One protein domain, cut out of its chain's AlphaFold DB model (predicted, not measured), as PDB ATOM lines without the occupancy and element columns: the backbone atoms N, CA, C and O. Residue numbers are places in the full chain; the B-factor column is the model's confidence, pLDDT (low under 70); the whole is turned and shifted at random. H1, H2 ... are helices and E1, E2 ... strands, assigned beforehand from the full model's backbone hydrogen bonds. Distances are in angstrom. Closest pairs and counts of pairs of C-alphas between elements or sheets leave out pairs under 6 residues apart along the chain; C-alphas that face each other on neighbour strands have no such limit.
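This is residues 112 to 159 and 242 to 374 of the 383 residues of the protein "BZ3500_MvSof-1268-A1-R1_Chr5-2g08065 protein" of Microbotryum saponariae (UniProt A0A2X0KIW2). Amid little regular structure, a twisted mixed sheet, E2 E1 E5 E6 E7 E4, curls round H4; H2 and H3 form a small head. Of 181 printed residues, 65 form seven named strands and four named helices, E1 to E5, H1, E6, E7, H2 to H4. The class is mixed, the whole compact, radius of gyration of the C-alphas 17.1 A, spans 52 by 37 by 35 A.

E1, residues 112 to 118, is parallel to E5, residues 259 to 265, N 262 to O 114 2.8 A. H4, residues 348 to 361, is on the sheet, two layers. H2, residues 316 to 321, is near H3, residues 339 to 345. Every O i to N i+4 pair is within hydrogen-bond range in H2 and H4; in H3 0 of 3, but 3 of 4 O i to N i+3 pairs.

E1 begins at C-alpha 112 (46.481, 49.395, 47.079); H4, 20.0 A long, ends at C-alpha 361 (35.818, 46.838, 34.560).

Residues 160 to 241 are cut out, C-alphas 159 and 242 being 22.0 A apart; 66 printed residues have pLDDT under 70.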
ATOM      1  N   SER A 112      46.864  50.815  47.141       92.31
ATOM      2  CA  SER A 112      46.481  49.395  47.079       92.31
ATOM      3  C   SER A 112      46.680  48.835  45.668       92.31
ATOM      4  O   SER A 112      46.867  49.596  44.706       92.31
ATOM      5  N   ALA A 113      46.643  47.506  45.541       92.31
ATOM      6  CA  ALA A 113      46.592  46.838  44.251       92.31
ATOM      7  C   ALA A 113      45.581  45.685  44.251       92.31
ATOM      8  O   ALA A 113      45.659  44.793  45.092       92.31
ATOM      9  N   THR A 114      44.714  45.664  43.242       91.19
ATOM     10  CA  THR A 114      43.628  44.688  43.098       91.19
ATOM     11  C   THR A 114      43.775  43.922  41.794       91.19
ATOM     12  O   THR A 114      43.932  44.498  40.716       91.19
ATOM     13  N   GLY A 115      43.704  42.598  41.870       89.88
ATOM     14  CA  GLY A 115      43.430  41.747  40.721       89.88
ATOM     15  C   GLY A 115      41.924  41.676  40.499       89.88
ATOM     16  O   GLY A 115      41.195  41.326  41.422       89.88
ATOM     17  N   LEU A 116      41.460  42.000  39.292       87.69
ATOM     18  CA  LEU A 116      40.032  42.024  38.960       87.69
ATOM     19  C   LEU A 116      39.698  40.962  37.908       87.69
ATOM     20  O   LEU A 116      40.310  40.940  36.843       87.69
ATOM     21  N   THR A 117      38.698  40.128  38.171       86.19
ATOM     22  CA  THR A 117      38.094  39.213  37.193       86.19
ATOM     23  C   THR A 117      36.731  39.741  36.775       86.19
ATOM     24  O   THR A 117      35.825  39.834  37.603       86.19
ATOM     25  N   VAL A 118      36.559  40.038  35.491       82.81
ATOM     26  CA  VAL A 118      35.273  40.478  34.931       82.81
ATOM     27  C   VAL A 118      34.676  39.357  34.082       82.81
ATOM     28  O   VAL A 118      35.376  38.768  33.255       82.81
ATOM     29  N   GLY A 119      33.383  39.079  34.256       75.62
ATOM     30  CA  GLY A 119      32.662  38.019  33.548       75.62
ATOM     31  C   GLY A 119      32.922  36.604  34.089       75.62
ATOM     32  O   GLY A 119      33.583  36.405  35.107       75.62
ATOM     33  N   HIS A 120      32.387  35.597  33.391       62.25
ATOM     34  CA  HIS A 120      32.467  34.186  33.784       62.25
ATOM     35  C   HIS A 120      33.516  33.421  32.955       62.25
ATOM     36  O   HIS A 120      33.442  33.394  31.726       62.25
ATOM     37  N   GLY A 121      34.494  32.789  33.613       58.16
ATOM     38  CA  GLY A 121      35.509  31.939  32.979       58.16
ATOM     39  C   GLY A 121      36.636  31.525  33.936       58.16
ATOM     40  O   GLY A 121      36.821  32.149  34.974       58.16
ATOM     41  N   ASP A 122      37.405  30.493  33.568       53.25
ATOM     42  CA  ASP A 122      38.473  29.905  34.409       53.25
ATOM     43  C   ASP A 122      39.749  30.767  34.526       53.25
ATOM     44  O   ASP A 122      40.647  30.457  35.310       53.25
ATOM     45  N   GLN A 123      39.874  31.853  33.753       53.88
ATOM     46  CA  GLN A 123      41.025  32.757  33.858       53.88
ATOM     47  C   GLN A 123      40.756  33.825  34.917       53.88
ATOM     48  O   GLN A 123      39.987  34.753  34.681       53.88
ATOM     49  N   SER A 124      41.407  33.702  36.076       53.44
ATOM     50  CA  SER A 124      41.150  34.572  37.227       53.44
ATOM     51  C   SER A 124      41.720  35.986  37.084       53.44
ATOM     52  O   SER A 124      41.135  36.926  37.599       53.44
ATOM     53  N   ARG A 125      42.849  36.197  36.399       63.09
ATOM     54  CA  ARG A 125      43.543  37.501  36.327       63.09
ATOM     55  C   ARG A 125      44.325  37.636  35.019       63.09
ATOM     56  O   ARG A 125      44.404  36.674  34.254       63.09
ATOM     57  N   SER A 126      44.917  38.810  34.757       56.50
ATOM     58  CA  SER A 126      45.837  39.008  33.622       56.50
ATOM     59  C   SER A 126      46.879  37.882  33.567       56.50
ATOM     60  O   SER A 126      47.750  37.785  34.429       56.50
ATOM     61  N   ALA A 127      46.800  37.030  32.540       53.28
ATOM     62  CA  ALA A 127      47.720  35.905  32.341       53.28
ATOM     63  C   ALA A 127      49.119  36.348  31.866       53.28
ATOM     64  O   ALA A 127      50.005  35.517  31.674       53.28
ATOM     65  N   TYR A 128      49.318  37.653  31.644       51.66
ATOM     66  CA  TYR A 128      50.529  38.204  31.042       51.66
ATOM     67  C   TYR A 128      51.649  38.473  32.053       51.66
ATOM     68  O   TYR A 128      52.823  38.515  31.687       51.66
ATOM     69  N   ARG A 129      51.310  38.667  33.331       62.03
ATOM     70  CA  ARG A 129      52.294  38.940  34.380       62.03
ATOM     71  C   ARG A 129      52.122  37.975  35.535       62.03
ATOM     72  O   ARG A 129      51.010  37.647  35.935       62.03
ATOM     73  N   THR A 130      53.245  37.582  36.121       67.94
ATOM     74  CA  THR A 130      53.249  36.969  37.446       67.94
ATOM     75  C   THR A 130      52.901  38.055  38.455       67.94
ATOM     76  O   THR A 130      53.758  38.829  38.866       67.94
ATOM     77  N   LEU A 131      51.618  38.165  38.790       77.12
ATOM     78  CA  LEU A 131      51.161  38.991  39.900       77.12
ATOM     79  C   LEU A 131      51.414  38.249  41.222       77.12
ATOM     80  O   LEU A 131      51.414  37.011  41.231       77.12
ATOM     81  N   PRO A 132      51.584  38.967  42.345       79.25
ATOM     82  CA  PRO A 132      51.548  38.341  43.657       79.25
ATOM     83  C   PRO A 132      50.284  37.507  43.851       79.25
ATOM     84  O   PRO A 132      49.213  37.797  43.303       79.25
ATOM     85  N   LYS A 133      50.413  36.442  44.646       77.31
ATOM     86  CA  LYS A 133      49.237  35.750  45.169       77.31
ATOM     87  C   LYS A 133      48.537  36.724  46.097       77.31
ATOM     88  O   LYS A 133      49.151  37.189  47.053       77.31
ATOM     89  N   GLY A 134      47.295  37.028  45.793       73.31
ATOM     90  CA  GLY A 134      46.454  37.798  46.668       73.31
ATOM     91  C   GLY A 134      45.486  36.915  47.437       73.31
ATOM     92  O   GLY A 134      45.466  35.685  47.327       73.31
ATOM     93  N   THR A 135      44.693  37.571  48.265       75.56
ATOM     94  CA  THR A 135      43.594  36.964  49.015       75.56
ATOM     95  C   THR A 135      42.286  37.569  48.541       75.56
ATOM     96  O   THR A 135      42.265  38.735  48.157       75.56
ATOM     97  N   SER A 136      41.192  36.806  48.567       72.50
ATOM     98  CA  SER A 136      39.871  37.358  48.249       72.50
ATOM     99  C   SER A 136      39.605  38.606  49.090       72.50
ATOM    100  O   SER A 136      39.738  38.568  50.316       72.50
ATOM    101  N   GLU A 137      39.256  39.707  48.428       64.31
ATOM    102  CA  GLU A 137      38.944  40.951  49.126       64.31
ATOM    103  C   GLU A 137      37.650  40.797  49.928       64.31
ATOM    104  O   GLU A 137      36.649  40.266  49.446       64.31
ATOM    105  N   THR A 138      37.671  41.285  51.169       56.69
ATOM    106  CA  THR A 138      36.484  41.376  52.039       56.69
ATOM    107  C   THR A 138      35.864  42.774  52.031       56.69
ATOM    108  O   THR A 138      34.767  42.960  52.556       56.69
ATOM    109  N   VAL A 139      36.557  43.749  51.436       62.62
ATOM    110  CA  VAL A 139      36.099  45.130  51.285       62.62
ATOM    111  C   VAL A 139      35.371  45.261  49.951       62.62
ATOM    112  O   VAL A 139      35.826  44.758  48.924       62.62
ATOM    113  N   GLU A 140      34.217  45.927  49.950       63.09
ATOM    114  CA  GLU A 140      33.540  46.268  48.702       63.09
ATOM    115  C   GLU A 140      34.165  47.513  48.069       63.09
ATOM    116  O   GLU A 140      34.088  48.611  48.615       63.09
ATOM    117  N   HIS A 141      34.751  47.340  46.884       69.94
ATOM    118  CA  HIS A 141      35.153  48.426  45.993       69.94
ATOM    119  C   HIS A 141      33.953  48.762  45.104       69.94
ATOM    120  O   HIS A 141      33.758  48.149  44.057       69.94
ATOM    121  N   ASP A 142      33.125  49.704  45.548       77.62
ATOM    122  CA  ASP A 142      31.851  50.085  44.912       77.62
ATOM    123  C   ASP A 142      31.976  50.585  43.460       77.62
ATOM    124  O   ASP A 142      30.980  50.704  42.748       77.62
ATOM    125  N   TRP A 143      33.197  50.882  43.019       89.62
ATOM    126  CA  TRP A 143      33.489  51.365  41.682       89.62
ATOM    127  C   TRP A 143      33.950  50.273  40.708       89.62
ATOM    128  O   TRP A 143      34.051  50.587  39.528       89.62
ATOM    129  N   LEU A 144      34.233  49.042  41.148       90.56
ATOM    130  CA  LEU A 144      34.706  47.947  40.287       90.56
ATOM    131  C   LEU A 144      33.640  46.869  40.089       90.56
ATOM    132  O   LEU A 144      33.071  46.370  41.059       90.56
ATOM    133  N   ASP A 145      33.462  46.444  38.840       87.44
ATOM    134  CA  ASP A 145      32.519  45.399  38.447       87.44
ATOM    135  C   ASP A 145      33.269  44.077  38.222       87.44
ATOM    136  O   ASP A 145      33.863  43.853  37.170       87.44
ATOM    137  N   GLY A 146      33.285  43.189  39.222       85.25
ATOM    138  CA  GLY A 146      33.919  41.873  39.093       85.25
ATOM    139  C   GLY A 146      34.339  41.221  40.410       85.25
ATOM    140  O   GLY A 146      34.151  41.773  41.494       85.25
ATOM    141  N   GLN A 147      34.923  40.024  40.312       85.62
ATOM    142  CA  GLN A 147      35.565  39.357  41.448       85.62
ATOM    143  C   GLN A 147      36.930  39.983  41.716       85.62
ATOM    144  O   GLN A 147      37.677  40.268  40.782       85.62
ATOM    145  N   ARG A 148      37.261  40.192  42.991       86.81
ATOM    146  CA  ARG A 148      38.444  40.950  43.403       86.81
ATOM    147  C   ARG A 148      39.364  40.133  44.299       86.81
ATOM    148  O   ARG A 148      38.914  39.359  45.150       86.81
ATOM    149  N   GLU A 149      40.656  40.341  44.115       87.25
ATOM    150  CA  GLU A 149      41.725  39.733  44.897       87.25
ATOM    151  C   GLU A 149      42.747  40.810  45.276       87.25
ATOM    152  O   GLU A 149      43.287  41.479  44.394       87.25
ATOM    153  N   ASP A 150      43.049  40.947  46.567       88.25
ATOM    154  CA  ASP A 150      44.034  41.909  47.062       88.25
ATOM    155  C   ASP A 150      45.430  41.370  46.760       88.25
ATOM    156  O   ASP A 150      45.945  40.500  47.464       88.25
ATOM    157  N   VAL A 151      46.036  41.881  45.691       87.69
ATOM    158  CA  VAL A 151      47.396  41.528  45.257       87.69
ATOM    159  C   VAL A 151      48.445  42.501  45.805       87.69
ATOM    160  O   VAL A 151      49.635  42.347  45.526       87.69
ATOM    161  N   GLY A 152      48.015  43.507  46.570       84.38
ATOM    162  CA  GLY A 152      48.840  44.536  47.193       84.38
ATOM    163  C   GLY A 152      49.052  44.349  48.697       84.38
ATOM    164  O   GLY A 152      49.838  45.099  49.268       84.38
ATOM    165  N   ALA A 153      48.419  43.350  49.324       81.50
ATOM    166  CA  ALA A 153      48.401  43.106  50.773       81.50
ATOM    167  C   ALA A 153      49.774  43.158  51.469       81.50
ATOM    168  O   ALA A 153      49.879  43.489  52.648       81.50
ATOM    169  N   GLN A 154      50.845  42.825  50.748       80.06
ATOM    170  CA  GLN A 154      52.218  42.839  51.259       80.06
ATOM    171  C   GLN A 154      52.828  44.252  51.374       80.06
ATOM    172  O   GLN A 154      53.935  44.391  51.896       80.06
ATOM    173  N   GLY A 155      52.143  45.295  50.900       87.88
ATOM    174  CA  GLY A 155      52.639  46.670  50.886       87.88
ATOM    175  C   GLY A 155      53.835  46.864  49.949       87.88
ATOM    176  O   GLY A 155      54.096  46.060  49.052       87.88
ATOM    177  N   GLY A 156      54.570  47.964  50.138       93.12
ATOM    178  CA  GLY A 156      55.739  48.278  49.308       93.12
ATOM    179  C   GLY A 156      55.387  48.612  47.854       93.12
ATOM    180  O   GLY A 156      56.182  48.371  46.939       93.12
ATOM    181  N   ILE A 157      54.181  49.138  47.654       95.31
ATOM    182  CA  ILE A 157      53.662  49.600  46.375       95.31
ATOM    183  C   ILE A 157      53.210  51.051  46.504       95.31
ATOM    184  O   ILE A 157      52.676  51.492  47.521       95.31
ATOM    185  N   ALA A 158      53.454  51.805  45.449       96.00
ATOM    186  CA  ALA A 158      53.175  53.219  45.376       96.00
ATOM    187  C   ALA A 158      52.693  53.585  43.978       96.00
ATOM    188  O   ALA A 158      52.761  52.809  43.021       96.00
ATOM    189  N   GLN A 159      52.214  54.810  43.862       95.56
ATOM    190  CA  GLN A 159      51.784  55.372  42.606       95.56
ATOM    191  C   GLN A 159      52.194  56.834  42.509       95.56
ATOM    192  O   GLN A 159      52.290  57.530  43.516       95.56
ATOM    193  N   PRO A 242      54.749  49.173  21.290       77.00
ATOM    194  CA  PRO A 242      53.950  50.392  21.312       77.00
ATOM    195  C   PRO A 242      52.620  50.140  22.012       77.00
ATOM    196  O   PRO A 242      52.121  49.015  22.011       77.00
ATOM    197  N   GLY A 243      52.038  51.197  22.577       79.56
ATOM    198  CA  GLY A 243      50.772  51.059  23.259       79.56
ATOM    199  C   GLY A 243      49.923  52.306  23.374       79.56
ATOM    200  O   GLY A 243      50.436  53.421  23.295       79.56
ATOM    201  N   HIS A 244      48.625  52.087  23.573       86.75
ATOM    202  CA  HIS A 244      47.624  53.120  23.774       86.75
ATOM    203  C   HIS A 244      47.219  53.167  25.242       86.75
ATOM    204  O   HIS A 244      47.175  52.154  25.947       86.75
ATOM    205  N   SER A 245      46.914  54.374  25.691       91.56
ATOM    206  CA  SER A 245      46.352  54.631  27.003       91.56
ATOM    207  C   SER A 245      45.325  55.749  26.924       91.56
ATOM    208  O   SER A 245      45.338  56.561  25.996       91.56
ATOM    209  N   LEU A 246      44.408  55.770  27.885       93.31
ATOM    210  CA  LEU A 246      43.396  56.807  28.042       93.31
ATOM    211  C   LEU A 246      43.430  57.335  29.472       93.31
ATOM    212  O   LEU A 246      43.750  56.606  30.410       93.31
ATOM    213  N   LEU A 247      43.049  58.598  29.638       95.06
ATOM    214  CA  LEU A 247      42.663  59.163  30.924       95.06
ATOM    215  C   LEU A 247      41.151  59.361  30.909       95.06
ATOM    216  O   LEU A 247      40.615  60.016  30.016       95.06
ATOM    217  N   ILE A 248      40.463  58.775  31.880       95.75
ATOM    218  CA  ILE A 248      39.004  58.782  31.970       95.75
ATOM    219  C   ILE A 248      38.615  59.432  33.288       95.75
ATOM    220  O   ILE A 248      38.975  58.936  34.351       95.75
ATOM    221  N   ARG A 249      37.861  60.530  33.250       95.75
ATOM    222  CA  ARG A 249      37.156  61.008  34.439       95.75
ATOM    223  C   ARG A 249      35.927  60.135  34.663       95.75
ATOM    224  O   ARG A 249      35.082  60.088  33.765       95.75
ATOM    225  N   PRO A 250      35.808  59.476  35.823       95.38
ATOM    226  CA  PRO A 250      34.636  58.677  36.139       95.38
ATOM    227  C   PRO A 250      33.362  59.521  36.171       95.38
ATOM    228  O   PRO A 250      33.406  60.725  36.441       95.38
ATOM    229  N   SER A 251      32.219  58.873  35.974       93.88
ATOM    230  CA  SER A 251      30.921  59.480  36.248       93.88
ATOM    231  C   SER A 251      30.784  59.869  37.737       93.88
ATOM    232  O   SER A 251      31.459  59.288  38.610       93.88
ATOM    233  N   PRO A 252      29.934  60.870  38.060       88.81
ATOM    234  CA  PRO A 252      29.716  61.307  39.437       88.81
ATOM    235  C   PRO A 252      29.333  60.144  40.359       88.81
ATOM    236  O   PRO A 252      28.522  59.296  40.000       88.81
ATOM    237  N   GLY A 253      29.907  60.114  41.560       84.94
ATOM    238  CA  GLY A 253      29.682  59.048  42.534       84.94
ATOM    239  C   GLY A 253      30.581  59.203  43.756       84.94
ATOM    240  O   GLY A 253      31.164  60.270  43.968       84.94
ATOM    241  N   SER A 254      30.710  58.135  44.541       83.00
ATOM    242  CA  SER A 254      31.640  58.056  45.671       83.00
ATOM    243  C   SER A 254      33.087  58.371  45.247       83.00
ATOM    244  O   SER A 254      33.455  58.189  44.079       83.00
ATOM    245  N   PRO A 255      33.938  58.869  46.157       85.00
ATOM    246  CA  PRO A 255      35.365  58.991  45.881       85.00
ATOM    247  C   PRO A 255      35.978  57.622  45.563       85.00
ATOM    248  O   PRO A 255      35.775  56.671  46.310       85.00
ATOM    249  N   ILE A 256      36.747  57.536  44.476       88.50
ATOM    250  CA  ILE A 256      37.531  56.339  44.153       88.50
ATOM    251  C   ILE A 256      38.843  56.402  44.944       88.50
ATOM    252  O   ILE A 256      39.534  57.425  44.917       88.50
ATOM    253  N   SER A 257      39.165  55.331  45.671       83.50
ATOM    254  CA  SER A 257      40.395  55.210  46.459       83.50
ATOM    255  C   SER A 257      41.645  55.169  45.573       83.50
ATOM    256  O   SER A 257      41.585  54.951  44.365       83.50
ATOM    257  N   ALA A 258      42.810  55.403  46.181       87.19
ATOM    258  CA  ALA A 258      44.086  55.231  45.501       87.19
ATOM    259  C   ALA A 258      44.381  53.738  45.303       87.19
ATOM    260  O   ALA A 258      44.821  53.066  46.232       87.19
ATOM    261  N   GLU A 259      44.128  53.254  44.092       90.44
ATOM    262  CA  GLU A 259      44.255  51.846  43.737       90.44
ATOM    263  C   GLU A 259      44.858  51.643  42.342       90.44
ATOM    264  O   GLU A 259      44.633  52.437  41.413       90.44
ATOM    265  N   ALA A 260      45.622  50.558  42.222       94.12
ATOM    266  CA  ALA A 260      46.114  49.978  40.984       94.12
ATOM    267  C   ALA A 260      45.347  48.686  40.675       94.12
ATOM    268  O   ALA A 260      45.411  47.727  41.435       94.12
ATOM    269  N   VAL A 261      44.647  48.631  39.549       93.12
ATOM    270  CA  VAL A 261      43.820  47.480  39.179       93.12
ATOM    271  C   VAL A 261      44.445  46.749  38.003       93.12
ATOM    272  O   VAL A 261      44.735  47.347  36.970       93.12
ATOM    273  N   PHE A 262      44.611  45.441  38.147       92.00
ATOM    274  CA  PHE A 262      45.087  44.536  37.108       92.00
ATOM    275  C   PHE A 262      43.936  43.622  36.700       92.00
ATOM    276  O   PHE A 262      43.689  42.592  37.333       92.00
ATOM    277  N   ALA A 263      43.200  44.018  35.664       87.81
ATOM    278  CA  ALA A 263      41.993  43.316  35.263       87.81
ATOM    279  C   ALA A 263      42.277  42.169  34.284       87.81
ATOM    280  O   ALA A 263      43.212  42.209  33.485       87.81
ATOM    281  N   GLY A 264      41.438  41.140  34.350       85.50
ATOM    282  CA  GLY A 264      41.260  40.096  33.353       85.50
ATOM    283  C   GLY A 264      39.778  40.004  33.008       85.50
ATOM    284  O   GLY A 264      38.958  39.646  33.850       85.50
ATOM    285  N   ILE A 265      39.430  40.356  31.775       78.44
ATOM    286  CA  ILE A 265      38.054  40.413  31.288       78.44
ATOM    287  C   ILE A 265      37.776  39.166  30.443       78.44
ATOM    288  O   ILE A 265      38.450  38.908  29.445       78.44
ATOM    289  N   ASN A 266      36.772  38.384  30.833       73.69
ATOM    290  CA  ASN A 266      36.373  37.151  30.165       73.69
ATOM    291  C   ASN A 266      35.042  37.349  29.423       73.69
ATOM    292  O   ASN A 266      34.058  37.834  29.974       73.69
ATOM    293  N   GLY A 267      35.022  36.978  28.140       57.06
ATOM    294  CA  GLY A 267      33.996  37.369  27.162       57.06
ATOM    295  C   GLY A 267      32.647  36.643  27.230       57.06
ATOM    296  O   GLY A 267      32.069  36.378  26.182       57.06
ATOM    297  N   ALA A 268      32.131  36.294  28.411       47.69
ATOM    298  CA  ALA A 268      30.879  35.532  28.498       47.69
ATOM    299  C   ALA A 268      29.596  36.379  28.640       47.69
ATOM    300  O   ALA A 268      28.522  35.855  28.368       47.69
ATOM    301  N   GLU A 269      29.654  37.659  29.033       42.06
ATOM    302  CA  GLU A 269      28.420  38.382  29.414       42.06
ATOM    303  C   GLU A 269      27.739  39.217  28.316       42.06
ATOM    304  O   GLU A 269      26.560  39.524  28.459       42.06
ATOM    305  N   VAL A 270      28.402  39.564  27.204       44.19
ATOM    306  CA  VAL A 270      27.820  40.524  26.226       44.19
ATOM    307  C   VAL A 270      27.874  40.047  24.766       44.19
ATOM    308  O   VAL A 270      27.623  40.816  23.845       44.19
ATOM    309  N   GLY A 271      28.218  38.780  24.511       39.94
ATOM    310  CA  GLY A 271      28.402  38.283  23.137       39.94
ATOM    311  C   GLY A 271      29.602  38.904  22.405       39.94
ATOM    312  O   GLY A 271      29.713  38.784  21.189       39.94
ATOM    313  N   ILE A 272      30.504  39.557  23.141       41.66
ATOM    314  CA  ILE A 272      31.740  40.149  22.627       41.66
ATOM    315  C   ILE A 272      32.892  39.271  23.117       41.66
ATOM    316  O   ILE A 272      33.052  39.077  24.321       41.66
ATOM    317  N   GLN A 273      33.677  38.717  22.190       44.12
ATOM    318  CA  GLN A 273      34.840  37.886  22.511       44.12
ATOM    319  C   GLN A 273      36.112  38.727  22.716       44.12
ATOM    320  O   GLN A 273      36.272  39.812  22.152       44.12
ATOM    321  N   ALA A 274      37.017  38.219  23.556       43.38
ATOM    322  CA  ALA A 274      38.271  38.872  23.923       43.38
ATOM    323  C   ALA A 274      39.300  38.812  22.783       43.38
ATOM    324  O   ALA A 274      39.541  37.738  22.239       43.38
ATOM    325  N   ALA A 275      39.986  39.920  22.491       42.38
ATOM    326  CA  ALA A 275      41.182  39.879  21.651       42.38
ATOM    327  C   ALA A 275      42.422  39.637  22.532       42.38
ATOM    328  O   ALA A 275      42.677  40.407  23.457       42.38
ATOM    329  N   THR A 276      43.174  38.567  22.258       41.38
ATOM    330  CA  THR A 276      44.444  38.230  22.928       41.38
ATOM    331  C   THR A 276      45.656  38.527  22.043       41.38
ATOM    332  O   THR A 276      45.609  38.379  20.822       41.38
ATOM    333  N   SER A 277      46.754  38.919  22.686       38.75
ATOM    334  CA  SER A 277      48.048  39.318  22.125       38.75
ATOM    335  C   SER A 277      48.649  38.463  20.988       38.75
ATOM    336  O   SER A 277      48.549  37.240  20.959       38.75
ATOM    337  N   GLY A 278      49.395  39.156  20.111       40.00
ATOM    338  CA  GLY A 278      50.724  38.791  19.575       40.00
ATOM    339  C   GLY A 278      50.855  37.644  18.567       40.00
ATOM    340  O   GLY A 278      51.685  37.711  17.663       40.00
ATOM    341  N   LEU A 279      50.034  36.615  18.690       38.66
ATOM    342  CA  LEU A 279      49.872  35.526  17.743       38.66
ATOM    343  C   LEU A 279      48.374  35.265  17.742       38.66
ATOM    344  O   LEU A 279      47.897  34.491  18.563       38.66
ATOM    345  N   ALA A 280      47.640  35.969  16.881       40.66
ATOM    346  CA  ALA A 280      46.204  35.793  16.683       40.66
ATOM    347  C   ALA A 280      45.917  34.380  16.149       40.66
ATOM    348  O   ALA A 280      45.648  34.178  14.969       40.66
ATOM    349  N   ARG A 281      46.072  33.374  17.003       42.03
ATOM    350  CA  ARG A 281      45.598  32.027  16.754       42.03
ATOM    351  C   ARG A 281      44.187  32.010  17.313       42.03
ATOM    352  O   ARG A 281      43.987  32.304  18.486       42.03
ATOM    353  N   ASP A 282      43.247  31.749  16.415       42.97
ATOM    354  CA  ASP A 282      41.844  31.453  16.708       42.97
ATOM    355  C   ASP A 282      40.887  32.649  16.892       42.97
ATOM    356  O   ASP A 282      39.788  32.458  17.395       42.97
ATOM    357  N   LEU A 283      41.237  33.855  16.415       47.66
ATOM    358  CA  LEU A 283      40.284  34.975  16.291       47.66
ATOM    359  C   LEU A 283      39.903  35.222  14.825       47.66
ATOM    360  O   LEU A 283      40.773  35.301  13.953       47.66
ATOM    361  N   THR A 284      38.611  35.390  14.553       49.12
ATOM    362  CA  THR A 284      38.095  35.814  13.245       49.12
ATOM    363  C   THR A 284      38.473  37.272  12.943       49.12
ATOM    364  O   THR A 284      38.680  38.069  13.863       49.12
ATOM    365  N   PRO A 285      38.554  37.676  11.662       52.47
ATOM    366  CA  PRO A 285      38.796  39.068  11.275       52.47
ATOM    367  C   PRO A 285      37.810  40.070  11.900       52.47
ATOM    368  O   PRO A 285      38.199  41.192  12.221       52.47
ATOM    369  N   GLU A 286      36.559  39.666  12.117       44.84
ATOM    370  CA  GLU A 286      35.511  40.454  12.767       44.84
ATOM    371  C   GLU A 286      35.718  40.573  14.288       44.84
ATOM    372  O   GLU A 286      35.548  41.659  14.841       44.84
ATOM    373  N   GLU A 287      36.177  39.517  14.965       47.09
ATOM    374  CA  GLU A 287      36.562  39.551  16.391       47.09
ATOM    375  C   GLU A 287      37.822  40.398  16.607       47.09
ATOM    376  O   GLU A 287      37.891  41.228  17.518       47.09
ATOM    377  N   VAL A 288      38.780  40.290  15.682       49.84
ATOM    378  CA  VAL A 288      39.927  41.197  15.573       49.84
ATOM    379  C   VAL A 288      39.487  42.615  15.212       49.84
ATOM    380  O   VAL A 288      40.265  43.538  15.436       49.84
ATOM    381  N   ALA A 289      38.277  42.845  14.692       47.69
ATOM    382  CA  ALA A 289      37.746  44.174  14.389       47.69
ATOM    383  C   ALA A 289      36.935  44.788  15.549       47.69
ATOM    384  O   ALA A 289      37.055  45.997  15.755       47.69
ATOM    385  N   GLN A 290      36.196  43.992  16.335       50.97
ATOM    386  CA  GLN A 290      35.194  44.446  17.323       50.97
ATOM    387  C   GLN A 290      35.494  44.104  18.802       50.97
ATOM    388  O   GLN A 290      34.726  44.509  19.672       50.97
ATOM    389  N   GLY A 291      36.572  43.376  19.113       58.44
ATOM    390  CA  GLY A 291      36.868  42.924  20.485       58.44
ATOM    391  C   GLY A 291      37.206  44.032  21.499       58.44
ATOM    392  O   GLY A 291      37.311  45.208  21.160       58.44
ATOM    393  N   PHE A 292      37.431  43.649  22.757       59.97
ATOM    394  CA  PHE A 292      37.887  44.526  23.850       59.97
ATOM    395  C   PHE A 292      39.324  44.199  24.280       59.97
ATOM    396  O   PHE A 292      39.851  43.126  23.975       59.97
ATOM    397  N   THR A 293      39.961  45.113  25.018       73.31
ATOM    398  CA  THR A 293      41.261  44.855  25.655       73.31
ATOM    399  C   THR A 293      41.069  43.906  26.835       73.31
ATOM    400  O   THR A 293      40.451  44.291  27.823       73.31
ATOM    401  N   LYS A 294      41.585  42.672  26.742       72.00
ATOM    402  CA  LYS A 294      41.331  41.608  27.731       72.00
ATOM    403  C   LYS A 294      41.945  41.871  29.103       72.00
ATOM    404  O   LYS A 294      41.342  41.538  30.117       72.00
ATOM    405  N   ALA A 295      43.143  42.441  29.129       81.56
ATOM    406  CA  ALA A 295      43.901  42.647  30.355       81.56
ATOM    407  C   ALA A 295      44.260  44.127  30.563       81.56
ATOM    408  O   ALA A 295      45.434  44.487  30.436       81.56
ATOM    409  N   PRO A 296      43.272  45.013  30.794       88.00
ATOM    410  CA  PRO A 296      43.571  46.402  31.067       88.00
ATOM    411  C   PRO A 296      44.135  46.574  32.482       88.00
ATOM    412  O   PRO A 296      43.723  45.919  33.439       88.00
ATOM    413  N   GLU A 297      45.072  47.499  32.603       92.50
ATOM    414  CA  GLU A 297      45.612  48.010  33.852       92.50
ATOM    415  C   GLU A 297      44.997  49.393  34.096       92.50
ATOM    416  O   GLU A 297      45.045  50.255  33.211       92.50
ATOM    417  N   LEU A 298      44.415  49.605  35.280       94.62
ATOM    418  CA  LEU A 298      43.791  50.864  35.669       94.62
ATOM    419  C   LEU A 298      44.539  51.486  36.843       94.62
ATOM    420  O   LEU A 298      44.858  50.817  37.821       94.62
ATOM    421  N   PHE A 299      44.805  52.783  36.760       95.44
ATOM    422  CA  PHE A 299      45.635  53.488  37.727       95.44
ATOM    423  C   PHE A 299      45.005  54.837  38.079       95.44
ATOM    424  O   PHE A 299      44.863  55.725  37.236       95.44
ATOM    425  N   THR A 300      44.641  55.009  39.345       93.56
ATOM    426  CA  THR A 300      43.952  56.213  39.842       93.56
ATOM    427  C   THR A 300      44.894  57.420  39.927       93.56
ATOM    428  O   THR A 300      45.991  57.342  40.474       93.56
ATOM    429  N   ARG A 301      44.527  58.579  39.380       92.50
ATOM    430  CA  ARG A 301      45.312  59.819  39.511       92.50
ATOM    431  C   ARG A 301      44.806  60.652  40.679       92.50
ATOM    432  O   ARG A 301      43.624  60.630  41.007       92.50
ATOM    433  N   THR A 302      45.683  61.471  41.253       90.88
ATOM    434  CA  THR A 302      45.320  62.417  42.323       90.88
ATOM    435  C   THR A 302      44.300  63.465  41.875       90.88
ATOM    436  O   THR A 302      43.563  63.993  42.700       90.88
ATOM    437  N   CYS A 303      44.206  63.740  40.570       89.00
ATOM    438  CA  CYS A 303      43.178  64.605  39.990       89.00
ATOM    439  C   CYS A 303      41.798  63.930  39.839       89.00
ATOM    440  O   CYS A 303      40.868  64.563  39.342       89.00
ATOM    441  N   GLY A 304      41.662  62.657  40.227       90.62
ATOM    442  CA  GLY A 304      40.429  61.876  40.111       90.62
ATOM    443  C   GLY A 304      40.211  61.212  38.747       90.62
ATOM    444  O   GLY A 304      39.244  60.475  38.586       90.62
ATOM    445  N   ALA A 305      41.090  61.439  37.765       93.38
ATOM    446  CA  ALA A 305      41.074  60.686  36.514       93.38
ATOM    447  C   ALA A 305      41.629  59.266  36.718       93.38
ATOM    448  O   ALA A 305      42.527  59.048  37.528       93.38
ATOM    449  N   ILE A 306      41.139  58.309  35.942       95.38
ATOM    450  CA  ILE A 306      41.620  56.932  35.902       95.38
ATOM    451  C   ILE A 306      42.397  56.753  34.608       95.38
ATOM    452  O   ILE A 306      41.859  56.913  33.512       95.38
ATOM    453  N   TYR A 307      43.684  56.454  34.735       96.19
ATOM    454  CA  TYR A 307      44.473  55.987  33.609       96.19
ATOM    455  C   TYR A 307      44.072  54.553  33.292       96.19
ATOM    456  O   TYR A 307      43.958  53.746  34.209       96.19
ATOM    457  N   ILE A 308      43.928  54.230  32.013       93.88
ATOM    458  CA  ILE A 308      43.769  52.861  31.538       93.88
ATOM    459  C   ILE A 308      44.706  52.602  30.362       93.88
ATOM    460  O   ILE A 308      44.818  53.418  29.450       93.88
ATOM    461  N   ALA A 309      45.371  51.456  30.377       90.75
ATOM    462  CA  ALA A 309      46.103  50.904  29.241       90.75
ATOM    463  C   ALA A 309      45.954  49.384  29.248       90.75
ATOM    464  O   ALA A 309      45.505  48.820  30.234       90.75
ATOM    465  N   GLY A 310      46.337  48.694  28.185       77.00
ATOM    466  CA  GLY A 310      46.348  47.230  28.185       77.00
ATOM    467  C   GLY A 310      46.969  46.688  26.913       77.00
ATOM    468  O   GLY A 310      47.744  47.395  26.283       77.00
ATOM    469  N   GLU A 311      46.681  45.442  26.548       64.88
ATOM    470  CA  GLU A 311      47.294  44.797  25.380       64.88
ATOM    471  C   GLU A 311      47.172  45.638  24.100       64.88
ATOM    472  O   GLU A 311      46.080  46.020  23.682       64.88
ATOM    473  N   ASN A 312      48.323  45.880  23.471       56.31
ATOM    474  CA  ASN A 312      48.446  46.666  22.255       56.31
ATOM    475  C   ASN A 312      49.174  45.836  21.198       56.31
ATOM    476  O   ASN A 312      50.401  45.742  21.181       56.31
ATOM    477  N   SER A 313      48.420  45.229  20.291       49.06
ATOM    478  CA  SER A 313      48.924  44.993  18.944       49.06
ATOM    479  C   SER A 313      48.603  46.247  18.146       49.06
ATOM    480  O   SER A 313      47.446  46.480  17.821       49.06
ATOM    481  N   MET A 314      49.617  47.064  17.851       48.19
ATOM    482  CA  MET A 314      49.522  48.082  16.803       48.19
ATOM    483  C   MET A 314      49.055  47.375  15.524       48.19
ATOM    484  O   MET A 314      49.798  46.521  15.026       48.19
ATOM    485  N   PRO A 315      47.859  47.653  14.980       50.28
ATOM    486  CA  PRO A 315      47.489  47.091  13.696       50.28
ATOM    487  C   PRO A 315      48.475  47.650  12.674       50.28
ATOM    488  O   PRO A 315      48.654  48.866  12.579       50.28
ATOM    489  N   SER A 316      49.136  46.767  11.921       56.16
ATOM    490  CA  SER A 316      50.109  47.134  10.877       56.16
ATOM    491  C   SER A 316      49.580  48.227   9.936       56.16
ATOM    492  O   SER A 316      50.338  49.053   9.435       56.16
ATOM    493  N   THR A 317      48.256  48.295   9.793       55.25
ATOM    494  CA  THR A 317      47.514  49.245   8.972       55.25
ATOM    495  C   THR A 317      47.728  50.714   9.331       55.25
ATOM    496  O   THR A 317      47.786  51.527   8.418       55.25
ATOM    497  N   VAL A 318      47.847  51.101  10.610       59.59
ATOM    498  CA  VAL A 318      47.948  52.537  10.954       59.59
ATOM    499  C   VAL A 318      49.314  53.093  10.573       59.59
ATOM    500  O   VAL A 318      49.384  54.152   9.957       59.59
ATOM    501  N   ALA A 319      50.392  52.358  10.865       61.19
ATOM    502  CA  ALA A 319      51.751  52.770  10.510       61.19
ATOM    503  C   ALA A 319      51.917  52.961   8.990       61.19
ATOM    504  O   ALA A 319      52.513  53.949   8.556       61.19
ATOM    505  N   GLU A 320      51.332  52.059   8.194       63.09
ATOM    506  CA  GLU A 320      51.298  52.148   6.730       63.09
ATOM    507  C   GLU A 320      50.446  53.332   6.239       63.09
ATOM    508  O   GLU A 320      50.870  54.077   5.357       63.09
ATOM    509  N   GLN A 321      49.267  53.557   6.832       62.34
ATOM    510  CA  GLN A 321      48.332  54.619   6.428       62.34
ATOM    511  C   GLN A 321      48.870  56.033   6.656       62.34
ATOM    512  O   GLN A 321      48.593  56.929   5.860       62.34
ATOM    513  N   VAL A 322      49.628  56.252   7.732       63.97
ATOM    514  CA  VAL A 322      50.154  57.587   8.065       63.97
ATOM    515  C   VAL A 322      51.526  57.868   7.451       63.97
ATOM    516  O   VAL A 322      52.129  58.900   7.752       63.97
ATOM    517  N   GLY A 323      52.019  56.972   6.585       58.06
ATOM    518  CA  GLY A 323      53.280  57.148   5.865       58.06
ATOM    519  C   GLY A 323      54.483  57.286   6.797       58.06
ATOM    520  O   GLY A 323      55.412  58.040   6.499       58.06
ATOM    521  N   ILE A 324      54.458  56.620   7.958       59.66
ATOM    522  CA  ILE A 324      55.643  56.557   8.809       59.66
ATOM    523  C   ILE A 324      56.614  55.603   8.135       59.66
ATOM    524  O   ILE A 324      56.425  54.387   8.142       59.66
ATOM    525  N   GLU A 325      57.657  56.187   7.546       54.28
ATOM    526  CA  GLU A 325      58.757  55.417   6.992       54.28
ATOM    527  C   GLU A 325      59.312  54.500   8.089       54.28
ATOM    528  O   GLU A 325      59.714  54.987   9.158       54.28
ATOM    529  N   PRO A 326      59.309  53.178   7.856       51.84
ATOM    530  CA  PRO A 326      59.853  52.209   8.782       51.84
ATOM    531  C   PRO A 326      61.267  52.634   9.181       51.84
ATOM    532  O   PRO A 326      62.139  52.778   8.323       51.84
ATOM    533  N   SER A 327      61.531  52.818  10.477       53.09
ATOM    534  CA  SER A 327      62.911  53.012  10.912       53.09
ATOM    535  C   SER A 327      63.763  51.810  10.473       53.09
ATOM    536  O   SER A 327      63.256  50.697  10.281       53.09
ATOM    537  N   ALA A 328      65.074  52.013  10.324       53.56
ATOM    538  CA  ALA A 328      66.023  50.951   9.963       53.56
ATOM    539  C   ALA A 328      66.183  49.865  11.058       53.56
ATOM    540  O   ALA A 328      67.126  49.082  11.021       53.56
ATOM    541  N   GLN A 329      65.298  49.846  12.058       56.00
ATOM    542  CA  GLN A 329      65.247  48.861  13.129       56.00
ATOM    543  C   GLN A 329      64.744  47.520  12.581       56.00
ATOM    544  O   GLN A 329      63.743  47.463  11.862       56.00
ATOM    545  N   ASP A 330      65.419  46.439  12.959       48.53
ATOM    546  CA  ASP A 330      64.944  45.079  12.717       48.53
ATOM    547  C   ASP A 330      63.710  44.793  13.600       48.53
ATOM    548  O   ASP A 330      63.683  45.157  14.778       48.53
ATOM    549  N   GLY A 331      62.692  44.116  13.055       57.41
ATOM    550  CA  GLY A 331      61.514  43.650  13.807       57.41
ATOM    551  C   GLY A 331      60.175  44.332  13.457       57.41
ATOM    552  O   GLY A 331      60.140  45.274  12.664       57.41
ATOM    553  N   PRO A 332      59.052  43.836  14.021       53.91
ATOM    554  CA  PRO A 332      57.692  44.189  13.586       53.91
ATOM    555  C   PRO A 332      57.146  45.520  14.141       53.91
ATOM    556  O   PRO A 332      56.184  46.051  13.600       53.91
ATOM    557  N   ASN A 333      57.757  46.087  15.187       62.41
ATOM    558  CA  ASN A 333      57.196  47.212  15.950       62.41
ATOM    559  C   ASN A 333      57.993  48.507  15.738       62.41
ATOM    560  O   ASN A 333      58.659  49.020  16.641       62.41
ATOM    561  N   LYS A 334      57.979  49.023  14.513       69.50
ATOM    562  CA  LYS A 334      58.784  50.191  14.142       69.50
ATOM    563  C   LYS A 334      58.120  51.482  14.615       69.50
ATOM    564  O   LYS A 334      56.967  51.749  14.298       69.50
ATOM    565  N   LEU A 335      58.865  52.279  15.378       78.06
ATOM    566  CA  LEU A 335      58.460  53.626  15.776       78.06
ATOM    567  C   LEU A 335      58.987  54.655  14.768       78.06
ATOM    568  O   LEU A 335      60.057  54.435  14.186       78.06
ATOM    569  N   PRO A 336      58.297  55.794  14.591       83.25
ATOM    570  CA  PRO A 336      58.844  56.902  13.823       83.25
ATOM    571  C   PRO A 336      60.148  57.398  14.452       83.25
ATOM    572  O   PRO A 336      60.366  57.254  15.653       83.25
ATOM    573  N   ALA A 337      61.018  58.020  13.656       82.88
ATOM    574  CA  ALA A 337      62.323  58.487  14.129       82.88
ATOM    575  C   ALA A 337      62.245  59.594  15.201       82.88
ATOM    576  O   ALA A 337      63.207  59.793  15.939       82.88
ATOM    577  N   ASN A 338      61.133  60.328  15.265       89.06
ATOM    578  CA  ASN A 338      60.926  61.443  16.182       89.06
ATOM    579  C   ASN A 338      59.693  61.192  17.060       89.06
ATOM    580  O   ASN A 338      58.670  60.709  16.574       89.06
ATOM    581  N   VAL A 339      59.786  61.553  18.341       89.31
ATOM    582  CA  VAL A 339      58.717  61.326  19.323       89.31
ATOM    583  C   VAL A 339      57.408  62.030  18.958       89.31
ATOM    584  O   VAL A 339      56.338  61.481  19.201       89.31
ATOM    585  N   ASP A 340      57.465  63.189  18.298       89.62
ATOM    586  CA  ASP A 340      56.268  63.962  17.936       89.62
ATOM    587  C   ASP A 340      55.397  63.252  16.883       89.62
ATOM    588  O   ASP A 340      54.243  63.617  16.673       89.62
ATOM    589  N   ASP A 341      55.952  62.264  16.175       87.00
ATOM    590  CA  ASP A 341      55.216  61.467  15.192       87.00
ATOM    591  C   ASP A 341      54.518  60.256  15.825       87.00
ATOM    592  O   ASP A 341      53.682  59.642  15.168       87.00
ATOM    593  N   VAL A 342      54.827  59.903  17.081       85.31
ATOM    594  CA  VAL A 342      54.209  58.754  17.773       85.31
ATOM    595  C   VAL A 342      52.702  58.950  17.912       85.31
ATOM    596  O   VAL A 342      51.938  58.006  17.763       85.31
ATOM    597  N   GLU A 343      52.265  60.191  18.090       83.50
ATOM    598  CA  GLU A 343      50.858  60.595  18.122       83.50
ATOM    599  C   GLU A 343      50.068  60.200  16.865       83.50
ATOM    600  O   GLU A 343      48.874  59.915  16.933       83.50
ATOM    601  N   LYS A 344      50.737  60.111  15.708       83.56
ATOM    602  CA  LYS A 344      50.115  59.666  14.451       83.56
ATOM    603  C   LYS A 344      49.820  58.166  14.444       83.56
ATOM    604  O   LYS A 344      49.106  57.703  13.566       83.56
ATOM    605  N   LEU A 345      50.360  57.414  15.405       80.56
ATOM    606  CA  LEU A 345      50.096  55.988  15.595       80.56
ATOM    607  C   LEU A 345      48.865  55.721  16.479       80.56
ATOM    608  O   LEU A 345      48.607  54.575  16.853       80.56
ATOM    609  N   LYS A 346      48.096  56.756  16.846       82.25
ATOM    610  CA  LYS A 346      46.798  56.575  17.506       82.25
ATOM    611  C   LYS A 346      45.869  55.766  16.594       82.25
ATOM    612  O   LYS A 346      45.678  56.106  15.432       82.25
ATOM    613  N   ASP A 347      45.316  54.688  17.141       80.38
ATOM    614  CA  ASP A 347      44.406  53.787  16.441       80.38
ATOM    615  C   ASP A 347      43.023  53.896  17.086       80.38
ATOM    616  O   ASP A 347      42.827  53.503  18.240       80.38
ATOM    617  N   ASP A 348      42.061  54.434  16.338       81.75
ATOM    618  CA  ASP A 348      40.703  54.660  16.835       81.75
ATOM    619  C   ASP A 348      40.001  53.358  17.240       81.75
ATOM    620  O   ASP A 348      39.205  53.356  18.181       81.75
ATOM    621  N   LYS A 349      40.313  52.229  16.587       77.81
ATOM    622  CA  LYS A 349      39.757  50.932  16.977       77.81
ATOM    623  C   LYS A 349      40.298  50.534  18.339       77.81
ATOM    624  O   LYS A 349      39.498  50.188  19.200       77.81
ATOM    625  N   LEU A 350      41.612  50.622  18.566       79.19
ATOM    626  CA  LEU A 350      42.206  50.319  19.877       79.19
ATOM    627  C   LEU A 350      41.678  51.241  20.980       79.19
ATOM    628  O   LEU A 350      41.381  50.770  22.076       79.19
ATOM    629  N   VAL A 351      41.477  52.527  20.679       85.12
ATOM    630  CA  VAL A 351      40.829  53.465  21.604       85.12
ATOM    631  C   VAL A 351      39.422  52.986  21.970       85.12
ATOM    632  O   VAL A 351      39.081  52.959  23.151       85.12
ATOM    633  N   VAL A 352      38.617  52.553  20.994       83.38
ATOM    634  CA  VAL A 352      37.289  51.970  21.255       83.38
ATOM    635  C   VAL A 352      37.393  50.711  22.126       83.38
ATOM    636  O   VAL A 352      36.619  50.572  23.071       83.38
ATOM    637  N   ARG A 353      38.376  49.831  21.898       81.69
ATOM    638  CA  ARG A 353      38.567  48.618  22.726       81.69
ATOM    639  C   ARG A 353      38.902  48.930  24.173       81.69
ATOM    640  O   ARG A 353      38.372  48.271  25.065       81.69
ATOM    641  N   LEU A 354      39.765  49.921  24.402       86.62
ATOM    642  CA  LEU A 354      40.117  50.374  25.746       86.62
ATOM    643  C   LEU A 354      38.903  50.968  26.460       86.62
ATOM    644  O   LEU A 354      38.706  50.683  27.636       86.62
ATOM    645  N   LYS A 355      38.057  51.731  25.755       88.25
ATOM    646  CA  LYS A 355      36.795  52.247  26.311       88.25
ATOM    647  C   LYS A 355      35.850  51.121  26.725       88.25
ATOM    648  O   LYS A 355      35.318  51.160  27.828       88.25
ATOM    649  N   ILE A 356      35.682  50.103  25.877       85.44
ATOM    650  CA  ILE A 356      34.855  48.931  26.201       85.44
ATOM    651  C   ILE A 356      35.440  48.191  27.411       85.44
ATOM    652  O   ILE A 356      34.713  47.895  28.352       85.44
ATOM    653  N   GLY A 357      36.755  47.945  27.430       86.00
ATOM    654  CA  GLY A 357      37.430  47.314  28.569       86.00
ATOM    655  C   GLY A 357      37.275  48.110  29.869       86.00
ATOM    656  O   GLY A 357      37.025  47.523  30.917       86.00
ATOM    657  N   ALA A 358      37.348  49.443  29.801       91.12
ATOM    658  CA  ALA A 358      37.104  50.322  30.942       91.12
ATOM    659  C   ALA A 358      35.670  50.182  31.470       91.12
ATOM    660  O   ALA A 358      35.483  49.989  32.667       91.12
ATOM    661  N   ALA A 359      34.677  50.242  30.577       90.25
ATOM    662  CA  ALA A 359      33.261  50.145  30.923       90.25
ATOM    663  C   ALA A 359      32.880  48.771  31.500       90.25
ATOM    664  O   ALA A 359      31.995  48.693  32.346       90.25
ATOM    665  N   LEU A 360      33.556  47.702  31.062       87.44
ATOM    666  CA  LEU A 360      33.393  46.353  31.610       87.44
ATOM    667  C   LEU A 360      34.030  46.210  32.998       87.44
ATOM    668  O   LEU A 360      33.467  45.535  33.846       87.44
ATOM    669  N   ALA A 361      35.184  46.838  33.240       89.62
ATOM    670  CA  ALA A 361      35.818  46.838  34.560       89.62
ATOM    671  C   ALA A 361      35.084  47.732  35.573       89.62
ATOM    672  O   ALA A 361      35.195  47.525  36.781       89.62
ATOM    673  N   SER A 362      34.383  48.757  35.085       91.75
ATOM    674  CA  SER A 362      33.631  49.699  35.903       91.75
ATOM    675  C   SER A 362      32.604  50.471  35.076       91.75
ATOM    676  O   SER A 362      32.946  51.274  34.204       91.75
ATOM    677  N   ALA A 363      31.337  50.374  35.468       90.50
ATOM    678  CA  ALA A 363      30.238  51.191  34.978       90.50
ATOM    679  C   ALA A 363      30.500  52.697  35.134       90.50
ATOM    680  O   ALA A 363      29.916  53.506  34.415       90.50
ATOM    681  N   ARG A 364      31.375  53.101  36.062       93.25
ATOM    682  CA  ARG A 364      31.733  54.511  36.257       93.25
ATOM    683  C   ARG A 364      32.679  55.041  35.190       93.25
ATOM    684  O   ARG A 364      32.843  56.253  35.099       93.25
ATOM    685  N   LEU A 365      33.290  54.171  34.392       94.38
ATOM    686  CA  LEU A 365      34.177  54.539  33.286       94.38
ATOM    687  C   LEU A 365      33.473  54.508  31.922       94.38
ATOM    688  O   LEU A 365      34.096  54.798  30.903       94.38
ATOM    689  N   ASP A 366      32.177  54.197  31.903       91.56
ATOM    690  CA  ASP A 366      31.345  54.187  30.706       91.56
ATOM    691  C   ASP A 366      30.892  55.612  30.324       91.56
ATOM    692  O   ASP A 366      30.220  56.306  31.097       91.56
ATOM    693  N   GLU A 367      31.232  56.059  29.108       92.25
ATOM    694  CA  GLU A 367      30.799  57.355  28.563       92.25
ATOM    695  C   GLU A 367      29.266  57.459  28.490       92.25
ATOM    696  O   GLU A 367      28.712  58.535  28.726       92.25
ATOM    697  N   ALA A 368      28.557  56.346  28.251       90.00
ATOM    698  CA  ALA A 368      27.093  56.318  28.245       90.00
ATOM    699  C   ALA A 368      26.492  56.575  29.638       90.00
ATOM    700  O   ALA A 368      25.340  56.998  29.750       90.00
ATOM    701  N   LYS A 369      27.281  56.368  30.699       90.00
ATOM    702  CA  LYS A 369      26.925  56.644  32.098       90.00
ATOM    703  C   LYS A 369      27.537  57.950  32.618       90.00
ATOM    704  O   LYS A 369      27.466  58.228  33.813       90.00
ATOM    705  N   GLY A 370      28.099  58.776  31.732       93.12
ATOM    706  CA  GLY A 370      28.592  60.119  32.046       93.12
ATOM    707  C   GLY A 370      30.085  60.213  32.363       93.12
ATOM    708  O   GLY A 370      30.520  61.267  32.831       93.12
ATOM    709  N   ALA A 371      30.872  59.159  32.122       95.06
ATOM    710  CA  ALA A 371      32.328  59.269  32.148       95.06
ATOM    711  C   ALA A 371      32.832  60.166  31.003       95.06
ATOM    712  O   ALA A 371      32.212  60.258  29.942       95.06
ATOM    713  N   ILE A 372      33.971  60.831  31.203       95.12
ATOM    714  CA  ILE A 372      34.549  61.755  30.220       95.12
ATOM    715  C   ILE A 372      35.986  61.344  29.934       95.12
ATOM    716  O   ILE A 372      36.842  61.408  30.814       95.12
ATOM    717  N   ILE A 373      36.278  60.993  28.685       92.12
ATOM    718  CA  ILE A 373      37.658  60.807  28.235       92.12
ATOM    719  C   ILE A 373      38.335  62.174  28.193       92.12
ATOM    720  O   ILE A 373      37.903  63.073  27.463       92.12
ATOM    721  N   GLU A 374      39.408  62.338  28.960       88.75
ATOM    722  CA  GLU A 374      40.234  63.530  28.866       88.75
ATOM    723  C   GLU A 374      40.898  63.535  27.490       88.75
ATOM    724  O   GLU A 374      41.838  62.794  27.207       88.75
TER     725      GLU A 374